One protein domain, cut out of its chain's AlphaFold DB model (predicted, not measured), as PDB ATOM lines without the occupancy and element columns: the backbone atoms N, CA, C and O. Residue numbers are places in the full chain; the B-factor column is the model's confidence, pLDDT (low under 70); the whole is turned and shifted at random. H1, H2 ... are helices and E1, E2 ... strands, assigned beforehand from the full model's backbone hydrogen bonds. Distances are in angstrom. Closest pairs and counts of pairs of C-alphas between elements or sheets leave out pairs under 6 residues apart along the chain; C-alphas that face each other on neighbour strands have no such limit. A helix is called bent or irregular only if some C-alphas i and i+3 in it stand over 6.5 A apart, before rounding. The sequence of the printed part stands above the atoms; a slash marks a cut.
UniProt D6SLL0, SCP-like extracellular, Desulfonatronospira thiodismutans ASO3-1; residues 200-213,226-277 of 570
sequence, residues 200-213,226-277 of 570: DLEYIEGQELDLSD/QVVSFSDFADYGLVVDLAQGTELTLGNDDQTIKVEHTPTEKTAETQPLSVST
ATOM      1  N   ASP A 200       7.294  20.938-127.026       90.12
ATOM      2  CA  ASP A 200       8.274  19.998-127.558       90.12
ATOM      3  C   ASP A 200       9.092  20.681-128.667       90.12
ATOM      4  O   ASP A 200       8.552  21.417-129.502       90.12
ATOM      5  N   LEU A 201      10.406  20.480-128.625       91.25
ATOM      6  CA  LEU A 201      11.386  21.106-129.511       91.25
ATOM      7  C   LEU A 201      12.302  20.080-130.180       91.25
ATOM      8  O   LEU A 201      13.122  20.479-131.005       91.25
ATOM      9  N   GLU A 202      12.176  18.795-129.848       88.00
ATOM     10  CA  GLU A 202      12.984  17.718-130.418       88.00
ATOM     11  C   GLU A 202      12.120  16.883-131.362       88.00
ATOM     12  O   GLU A 202      11.142  16.266-130.951       88.00
ATOM     13  N   TYR A 203      12.480  16.868-132.644       85.25
ATOM     14  CA  TYR A 203      11.705  16.200-133.681       85.25
ATOM     15  C   TYR A 203      12.593  15.416-134.636       85.25
ATOM     16  O   TYR A 203      13.766  15.716-134.856       85.25
ATOM     17  N   ILE A 204      11.966  14.440-135.274       78.25
ATOM     18  CA  ILE A 204      12.482  13.745-136.444       78.25
ATOM     19  C   ILE A 204      11.846  14.368-137.696       78.25
ATOM     20  O   ILE A 204      10.668  14.727-137.687       78.25
ATOM     21  N   GLU A 205      12.612  14.497-138.779       80.75
ATOM     22  CA  GLU A 205      12.103  14.944-140.080       80.75
ATOM     23  C   GLU A 205      10.828  14.173-140.478       80.75
ATOM     24  O   GLU A 205      10.771  12.947-140.405       80.75
ATOM     25  N   GLY A 206       9.797  14.912-140.889       73.12
ATOM     26  CA  GLY A 206       8.467  14.395-141.214       73.12
ATOM     27  C   GLY A 206       7.469  14.418-140.052       73.12
ATOM     28  O   GLY A 206       6.279  14.215-140.280       73.12
ATOM     29  N   GLN A 207       7.896  14.691-138.813       74.81
ATOM     30  CA  GLN A 207       6.969  14.844-137.689       74.81
ATOM     31  C   GLN A 207       6.235  16.189-137.719       74.81
ATOM     32  O   GLN A 207       6.754  17.209-138.176       74.81
ATOM     33  N   GLU A 208       5.004  16.190-137.208       90.25
ATOM     34  CA  GLU A 208       4.182  17.391-137.074       90.25
ATOM     35  C   GLU A 208       4.524  18.147-135.779       90.25
ATOM     36  O   GLU A 208       4.512  17.569-134.695       90.25
ATOM     37  N   LEU A 209       4.773  19.456-135.889       93.12
ATOM     38  CA  LEU A 209       5.033  20.348-134.756       93.12
ATOM     39  C   LEU A 209       3.874  20.356-133.745       93.12
ATOM     40  O   LEU A 209       2.737  20.678-134.116       93.12
ATOM     41  N   ASP A 210       4.182  20.136-132.466       93.94
ATOM     42  CA  ASP A 210       3.231  20.236-131.360       93.94
ATOM     43  C   ASP A 210       3.559  21.383-130.386       93.94
ATOM     44  O   ASP A 210       4.546  21.377-129.660       93.94
ATOM     45  N   LEU A 211       2.679  22.379-130.355       96.62
ATOM     46  CA  LEU A 211       2.708  23.563-129.501       96.62
ATOM     47  C   LEU A 211       1.737  23.459-128.320       96.62
ATOM     48  O   LEU A 211       1.522  24.455-127.633       96.62
ATOM     49  N   SER A 212       1.114  22.302-128.087       93.50
ATOM     50  CA  SER A 212       0.075  22.140-127.064       93.50
ATOM     51  C   SER A 212       0.531  22.525-125.648       93.50
ATOM     52  O   SER A 212      -0.268  23.087-124.894       93.50
ATOM     53  N   ASP A 213       1.813  22.320-125.335       94.19
ATOM     54  CA  ASP A 213       2.444  22.661-124.052       94.19
ATOM     55  C   ASP A 213       3.034  24.088-123.993       94.19
ATOM     56  O   ASP A 213       3.499  24.524-122.938       94.19
ATOM     57  N   GLN A 226       0.022  37.660-116.530       95.69
ATOM     58  CA  GLN A 226      -0.887  36.581-116.886       95.69
ATOM     59  C   GLN A 226      -0.175  35.531-117.734       95.69
ATOM     60  O   GLN A 226       0.338  35.851-118.803       95.69
ATOM     61  N   VAL A 227      -0.209  34.272-117.300       97.69
ATOM     62  CA  VAL A 227       0.210  33.130-118.125       97.69
ATOM     63  C   VAL A 227      -0.948  32.719-119.034       97.69
ATOM     64  O   VAL A 227      -2.081  32.577-118.571       97.69
ATOM     65  N   VAL A 228      -0.667  32.559-120.324       97.88
ATOM     66  CA  VAL A 228      -1.620  32.146-121.357       97.88
ATOM     67  C   VAL A 228      -1.096  30.872-122.010       97.88
ATOM     68  O   VAL A 228       0.028  30.867-122.511       97.88
ATOM     69  N   SER A 229      -1.896  29.809-122.017       97.94
ATOM     70  CA  SER A 229      -1.572  28.556-122.710       97.94
ATOM     71  C   SER A 229      -1.916  28.647-124.202       97.94
ATOM     72  O   SER A 229      -2.802  29.414-124.591       97.94
ATOM     73  N   PHE A 230      -1.250  27.854-125.046       97.75
ATOM     74  CA  PHE A 230      -1.399  27.902-126.507       97.75
ATOM     75  C   PHE A 230      -2.853  27.817-126.997       97.75
ATOM     76  O   PHE A 230      -3.230  28.527-127.932       97.75
ATOM     77  N   SER A 231      -3.699  27.021-126.330       96.81
ATOM     78  CA  SER A 231      -5.125  26.878-126.668       96.81
ATOM     79  C   SER A 231      -5.900  28.198-126.680       96.81
ATOM     80  O   SER A 231      -6.892  28.312-127.398       96.81
ATOM     81  N   ASP A 232      -5.433  29.188-125.918       97.69
ATOM     82  CA  ASP A 232      -6.130  30.451-125.681       97.69
ATOM     83  C   ASP A 232      -5.458  31.628-126.412       97.69
ATOM     84  O   ASP A 232      -5.933  32.761-126.338       97.69
ATOM     85  N   PHE A 233      -4.364  31.404-127.154       97.62
ATOM     86  CA  PHE A 233      -3.565  32.476-127.769       97.62
ATOM     87  C   PHE A 233      -4.397  33.467-128.591       97.62
ATOM     88  O   PHE A 233      -4.230  34.681-128.447       97.62
ATOM     89  N   ALA A 234      -5.336  32.968-129.398       95.25
ATOM     90  CA  ALA A 234      -6.194  33.806-130.232       95.25
ATOM     91  C   ALA A 234      -7.074  34.764-129.407       95.25
ATOM     92  O   ALA A 234      -7.228  35.927-129.787       95.25
ATOM     93  N   ASP A 235      -7.594  34.309-128.264       96.69
ATOM     94  CA  ASP A 235      -8.435  35.118-127.372       96.69
ATOM     95  C   ASP A 235      -7.626  36.227-126.678       96.69
ATOM     96  O   ASP A 235      -8.168  37.276-126.328       96.69
ATOM     97  N   TYR A 236      -6.311  36.031-126.546       95.62
ATOM     98  CA  TYR A 236      -5.380  36.975-125.926       95.62
ATOM     99  C   TYR A 236      -4.509  37.752-126.922       95.62
ATOM    100  O   TYR A 236      -3.574  38.439-126.494       95.62
ATOM    101  N   GLY A 237      -4.818  37.679-128.222       96.00
ATOM    102  CA  GLY A 237      -4.142  38.432-129.283       96.00
ATOM    103  C   GLY A 237      -2.724  37.953-129.610       96.00
ATOM    104  O   GLY A 237      -1.954  38.727-130.182       96.00
ATOM    105  N   LEU A 238      -2.376  36.718-129.242       98.12
ATOM    106  CA  LEU A 238      -1.089  36.078-129.509       98.12
ATOM    107  C   LEU A 238      -1.151  35.248-130.799       98.12
ATOM    108  O   LEU A 238      -2.140  34.565-131.065       98.12
ATOM    109  N   VAL A 239      -0.085  35.295-131.594       98.00
ATOM    110  CA  VAL A 239       0.086  34.484-132.811       98.00
ATOM    111  C   VAL A 239       1.497  33.909-132.879       98.00
ATOM    112  O   VAL A 239       2.422  34.502-132.329       98.00
ATOM    113  N   VAL A 240       1.653  32.779-133.569       98.06
ATOM    114  CA  VAL A 240       2.947  32.140-133.862       98.06
ATOM    115  C   VAL A 240       3.282  32.256-135.348       98.06
ATOM    116  O   VAL A 240       2.376  32.319-136.183       98.06
ATOM    117  N   ASP A 241       4.567  32.297-135.689       96.62
ATOM    118  CA  ASP A 241       5.040  32.317-137.078       96.62
ATOM    119  C   ASP A 241       5.131  30.923-137.723       96.62
ATOM    120  O   ASP A 241       4.983  30.810-138.942       96.62
ATOM    121  N   LEU A 242       5.294  29.871-136.913       96.62
ATOM    122  CA  LEU A 242       5.212  28.465-137.304       96.62
ATOM    123  C   LEU A 242       3.975  27.815-136.665       96.62
ATOM    124  O   LEU A 242       3.800  27.855-135.450       96.62
ATOM    125  N   ALA A 243       3.074  27.267-137.482       95.69
ATOM    126  CA  ALA A 243       1.757  26.821-137.024       95.69
ATOM    127  C   ALA A 243       1.777  25.402-136.429       95.69
ATOM    128  O   ALA A 243       2.498  24.540-136.928       95.69
ATOM    129  N   GLN A 244       0.909  25.136-135.443       95.94
ATOM    130  CA  GLN A 244       0.596  23.778-134.966       95.94
ATOM    131  C   GLN A 244       0.341  22.822-136.137       95.94
ATOM    132  O   GLN A 244      -0.427  23.155-137.045       95.94
ATOM    133  N   GLY A 245       0.911  21.620-136.068       90.88
ATOM    134  CA  GLY A 245       0.726  20.580-137.076       90.88
ATOM    135  C   GLY A 245       1.548  20.799-138.349       90.88
ATOM    136  O   GLY A 245       1.278  20.170-139.365       90.88
ATOM    137  N   THR A 246       2.506  21.732-138.345       94.62
ATOM    138  CA  THR A 246       3.420  21.900-139.484       94.62
ATOM    139  C   THR A 246       4.364  20.704-139.535       94.62
ATOM    140  O   THR A 246       5.082  20.471-138.569       94.62
ATOM    141  N   GLU A 247       4.383  19.980-140.654       90.19
ATOM    142  CA  GLU A 247       5.372  18.930-140.928       90.19
ATOM    143  C   GLU A 247       6.781  19.545-140.992       90.19
ATOM    144  O   GLU A 247       7.035  20.459-141.786       90.19
ATOM    145  N   LEU A 248       7.673  19.086-140.115       87.19
ATOM    146  CA  LEU A 248       9.020  19.619-139.962       87.19
ATOM    147  C   LEU A 248      10.003  18.926-140.903       87.19
ATOM    148  O   LEU A 248       9.953  17.720-141.125       87.19
ATOM    149  N   THR A 249      10.939  19.706-141.434       86.94
ATOM    150  CA  THR A 249      12.029  19.242-142.302       86.94
ATOM    151  C   THR A 249      13.373  19.560-141.666       86.94
ATOM    152  O   THR A 249      13.448  20.432-140.800       86.94
ATOM    153  N   LEU A 250      14.470  18.981-142.162       74.75
ATOM    154  CA  LEU A 250      15.820  19.393-141.732       74.75
ATOM    155  C   LEU A 250      16.105  20.890-141.951       74.75
ATOM    156  O   LEU A 250      16.985  21.464-141.319       74.75
ATOM    157  N   GLY A 251      15.363  21.557-142.843       86.69
ATOM    158  CA  GLY A 251      15.457  23.006-143.028       86.69
ATOM    159  C   GLY A 251      14.927  23.829-141.848       86.69
ATOM    160  O   GLY A 251      15.140  25.042-141.832       86.69
ATOM    161  N   ASN A 252      14.227  23.191-140.906       93.88
ATOM    162  CA  ASN A 252      13.702  23.793-139.683       93.88
ATOM    163  C   ASN A 252      14.621  23.597-138.468       93.88
ATOM    164  O   ASN A 252      14.342  24.178-137.422       93.88
ATOM    165  N   ASP A 253      15.699  22.820-138.591       88.62
ATOM    166  CA  ASP A 253      16.700  22.682-137.530       88.62
ATOM    167  C   ASP A 253      17.321  24.049-137.185       88.62
ATOM    168  O   ASP A 253      17.477  24.914-138.056       88.62
ATOM    169  N   ASP A 254      17.621  24.273-135.905       91.56
ATOM    170  CA  ASP A 254      18.070  25.551-135.334       91.56
ATOM    171  C   ASP A 254      17.080  26.738-135.485       91.56
ATOM    172  O   ASP A 254      17.400  27.874-135.107       91.56
ATOM    173  N   GLN A 255      15.864  26.529-136.006       94.94
ATOM    174  CA  GLN A 255      14.853  27.584-136.123       94.94
ATOM    175  C   GLN A 255      14.129  27.808-134.785       94.94
ATOM    176  O   GLN A 255      13.687  26.862-134.140       94.94
ATOM    177  N   THR A 256      13.947  29.066-134.373       97.38
ATOM    178  CA  THR A 256      13.065  29.430-133.250       97.38
ATOM    179  C   THR A 256      11.639  29.696-133.732       97.38
ATOM    180  O   THR A 256      11.415  30.072-134.885       97.38
ATOM    181  N   ILE A 257      10.664  29.529-132.836       97.94
ATOM    182  CA  ILE A 257       9.264  29.880-133.082       97.94
ATOM    183  C   ILE A 257       8.991  31.217-132.408       97.94
ATOM    184  O   ILE A 257       9.158  31.365-131.192       97.94
ATOM    185  N   LYS A 258       8.571  32.204-133.194       98.19
ATOM    186  CA  LYS A 258       8.268  33.553-132.727       98.19
ATOM    187  C   LYS A 258       6.802  33.656-132.330       98.19
ATOM    188  O   LYS A 258       5.911  33.512-133.164       98.19
ATOM    189  N   VAL A 259       6.558  34.021-131.076       98.38
ATOM    190  CA  VAL A 259       5.247  34.453-130.584       98.38
ATOM    191  C   VAL A 259       5.157  35.976-130.654       98.38
ATOM    192  O   VAL A 259       6.082  36.680-130.246       98.38
ATOM    193  N   GLU A 260       4.038  36.508-131.141       98.12
ATOM    194  CA  GLU A 260       3.774  37.944-131.236       98.12
ATOM    195  C   GLU A 260       2.417  38.314-130.626       98.12
ATOM    196  O   GLU A 260       1.387  37.743-130.976       98.12
ATOM    197  N   HIS A 261       2.404  39.313-129.741       97.62
ATOM    198  CA  HIS A 261       1.183  39.948-129.253       97.62
ATOM    199  C   HIS A 261       0.768  41.067-130.211       97.62
ATOM    200  O   HIS A 261       1.292  42.181-130.161       97.62
ATOM    201  N   THR A 262      -0.194  40.771-131.079       95.81
ATOM    202  CA  THR A 262      -0.590  41.626-132.208       95.81
ATOM    203  C   THR A 262      -1.033  43.052-131.839       95.81
ATOM    204  O   THR A 262      -0.715  43.958-132.606       95.81
ATOM    205  N   PRO A 263      -1.691  43.332-130.690       94.38
ATOM    206  CA  PRO A 263      -2.051  44.706-130.332       94.38
ATOM    207  C   PRO A 263      -0.860  45.609-129.984       94.38
ATOM    208  O   PRO A 263      -0.947  46.818-130.177       94.38
ATOM    209  N   THR A 264       0.231  45.051-129.440       93.94
ATOM    210  CA  THR A 264       1.381  45.838-128.943       93.94
ATOM    211  C   THR A 264       2.708  45.512-129.629       93.94
ATOM    212  O   THR A 264       3.735  46.085-129.262       93.94
ATOM    213  N   GLU A 265       2.702  44.600-130.608       95.56
ATOM    214  CA  GLU A 265       3.864  44.133-131.385       95.56
ATOM    215  C   GLU A 265       5.009  43.571-130.516       95.56
ATOM    216  O   GLU A 265       6.169  43.500-130.933       95.56
ATOM    217  N   LYS A 266       4.711  43.179-129.271       97.00
ATOM    218  CA  LYS A 266       5.680  42.538-128.373       97.00
ATOM    219  C   LYS A 266       5.900  41.099-128.805       97.00
ATOM    220  O   LYS A 266       4.963  40.434-129.235       97.00
ATOM    221  N   THR A 267       7.141  40.637-128.695       97.69
ATOM    222  CA  THR A 267       7.564  39.344-129.240       97.69
ATOM    223  C   THR A 267       8.391  38.568-128.224       97.69
ATOM    224  O   THR A 267       9.081  39.173-127.404       97.69
ATOM    225  N   ALA A 268       8.300  37.245-128.295       97.81
ATOM    226  CA  ALA A 268       9.139  36.289-127.585       97.81
ATOM    227  C   ALA A 268       9.445  35.118-128.527       97.81
ATOM    228  O   ALA A 268       8.698  34.883-129.475       97.81
ATOM    229  N   GLU A 269      10.533  34.400-128.278       98.00
ATOM    230  CA  GLU A 269      10.952  33.264-129.103       98.00
ATOM    231  C   GLU A 269      11.202  32.040-128.222       98.00
ATOM    232  O   GLU A 269      11.697  32.169-127.097       98.00
ATOM    233  N   THR A 270      10.851  30.860-128.734       97.94
ATOM    234  CA  THR A 270      11.207  29.577-128.117       97.94
ATOM    235  C   THR A 270      12.719  29.355-128.141       97.94
ATOM    236  O   THR A 270      13.481  30.095-128.770       97.94
ATOM    237  N   GLN A 271      13.175  28.295-127.475       96.69
ATOM    238  CA  GLN A 271      14.472  27.721-127.827       96.69
ATOM    239  C   GLN A 271      14.434  27.168-129.270       96.69
ATOM    240  O   GLN A 271      13.340  26.938-129.800       96.69
ATOM    241  N   PRO A 272      15.596  27.017-129.931       92.12
ATOM    242  CA  PRO A 272      15.654  26.462-131.279       92.12
ATOM    243  C   PRO A 272      15.086  25.043-131.325       92.12
ATOM    244  O   PRO A 272      15.298  24.272-130.389       92.12
ATOM    245  N   LEU A 273      14.401  24.714-132.416       88.94
ATOM    246  CA  LEU A 273      14.053  23.341-132.759       88.94
ATOM    247  C   LEU A 273      15.333  22.534-132.997       88.94
ATOM    248  O   LEU A 273      16.279  23.037-133.607       88.94
ATOM    249  N   SER A 274      15.327  21.280-132.558       88.69
ATOM    250  CA  SER A 274      16.272  20.257-132.988       88.69
ATOM    251  C   SER A 274      15.520  19.286-133.887       88.69
ATOM    252  O   SER A 274      14.670  18.539-133.408       88.69
ATOM    253  N   VAL A 275      15.787  19.338-135.193       82.94
ATOM    254  CA  VAL A 275      15.168  18.439-136.176       82.94
ATOM    255  C   VAL A 275      16.250  17.551-136.764       82.94
ATOM    256  O   VAL A 275      17.063  17.996-137.573       82.94
ATOM    257  N   SER A 276      16.262  16.286-136.362       71.31
ATOM    258  CA  SER A 276      17.201  15.301-136.888       71.31
ATOM    259  C   SER A 276      16.554  14.464-137.987       71.31
ATOM    260  O   SER A 276      15.334  14.342-138.080       71.31
ATOM    261  N   THR A 277      17.368  13.815-138.815       63.44
ATOM    262  CA  THR A 277      16.881  12.652-139.563       63.44
ATOM    263  C   THR A 277      16.459  11.574-138.572       63.44
ATOM    264  O   THR A 277      16.918  11.574-137.424       63.44
TER     265      THR A 277
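This is residues 200 to 213 and 226 to 277 of the 570 residues of the protein "SCP-like extracellular" of Desulfonatronospira thiodismutans ASO3-1 (UniProt D6SLL0). A long, narrow model has a small sheet at each end: near one end the three-stranded antiparallel sheet E3, E4, E5 with the short helix H1 and strand E2 at its side, and near the other the parallel pair E1 and E6. The unnamed residues 241 to 257 run from E3 to the end with E1 and E6 and fold back to E4, and a shorter link goes from E5 to E6. The 66 printed residues hold, along the chain, E1, E2, H1, E3, E4, E5 and E6, with under half of the residues in these elements; the class is mixed, helices and strands. The whole is compact, with a radius of gyration of the C-alphas of 12.4 A, and spans 38 by 19 by 16 A, only just a rod.

E1, residues 202 to 204, is the parallel neighbour of E6, residues 274 to 276, at 22 degrees; N 203 and O 274 are 2.9 A apart, within hydrogen-bond range. E2, residues 226 to 229, pairs with no named strand; a tight link leads to H1, residues 230 to 236, and their closest C-alphas, of Val 228 and Tyr 236, are 7.6 A apart. H1 is irregular, with C-alphas 231 and 234 7.9 A apart; 1 of its 3 O i to N i+4 pairs and 3 of its 4 O i to N i+3 pairs are within hydrogen-bond range. E3, residues 238 to 240, E4, residues 258 to 261, and E5, residues 266 to 269, form a meander, each strand the antiparallel neighbour of the one before. E3 and E4 are a hairpin at 159 degrees, with N 239 and O 260 2.9 A apart. E4 and E5 are a hairpin at 158 degrees, with N 259 and O 268 2.8 A apart. H1 is on this sheet at a height of 5.2 A, over none of its strands, but only just: 2 of its 7 C-alphas fall on E3. The closest C-alphas of H1 and E3, those of Phe 233 and Val 239, are 6.5 A apart. E2 is apart from E3, E4 and E5.

E1 begins at C-alpha 202 (12.984, 17.718, -130.418). E2 and H1 each measure 9.9 A from first to last C-alpha, E4 10.2 A and E5 10.7 A; E1 measures 7.2 A, E3 7.1 A and E6 6.4 A. E4 begins at C-alpha 258 (8.268, 33.553, -132.727), and E6 ends at C-alpha 276 (17.201, 15.301, -136.888).

The two C-alphas farthest apart, those of Pro 263 and Thr 277, are 38.4 A apart. Residues 214 to 225 are not printed, and C-alphas 213 and 226 are 16.0 A apart across this cut, which lies in the link from E1 to E2. Of the links printed whole, E3 to E4 is long, with 17 residues, and the others are tight. The mean pLDDT of the printed part is 92.2; residue 277 alone is under 70.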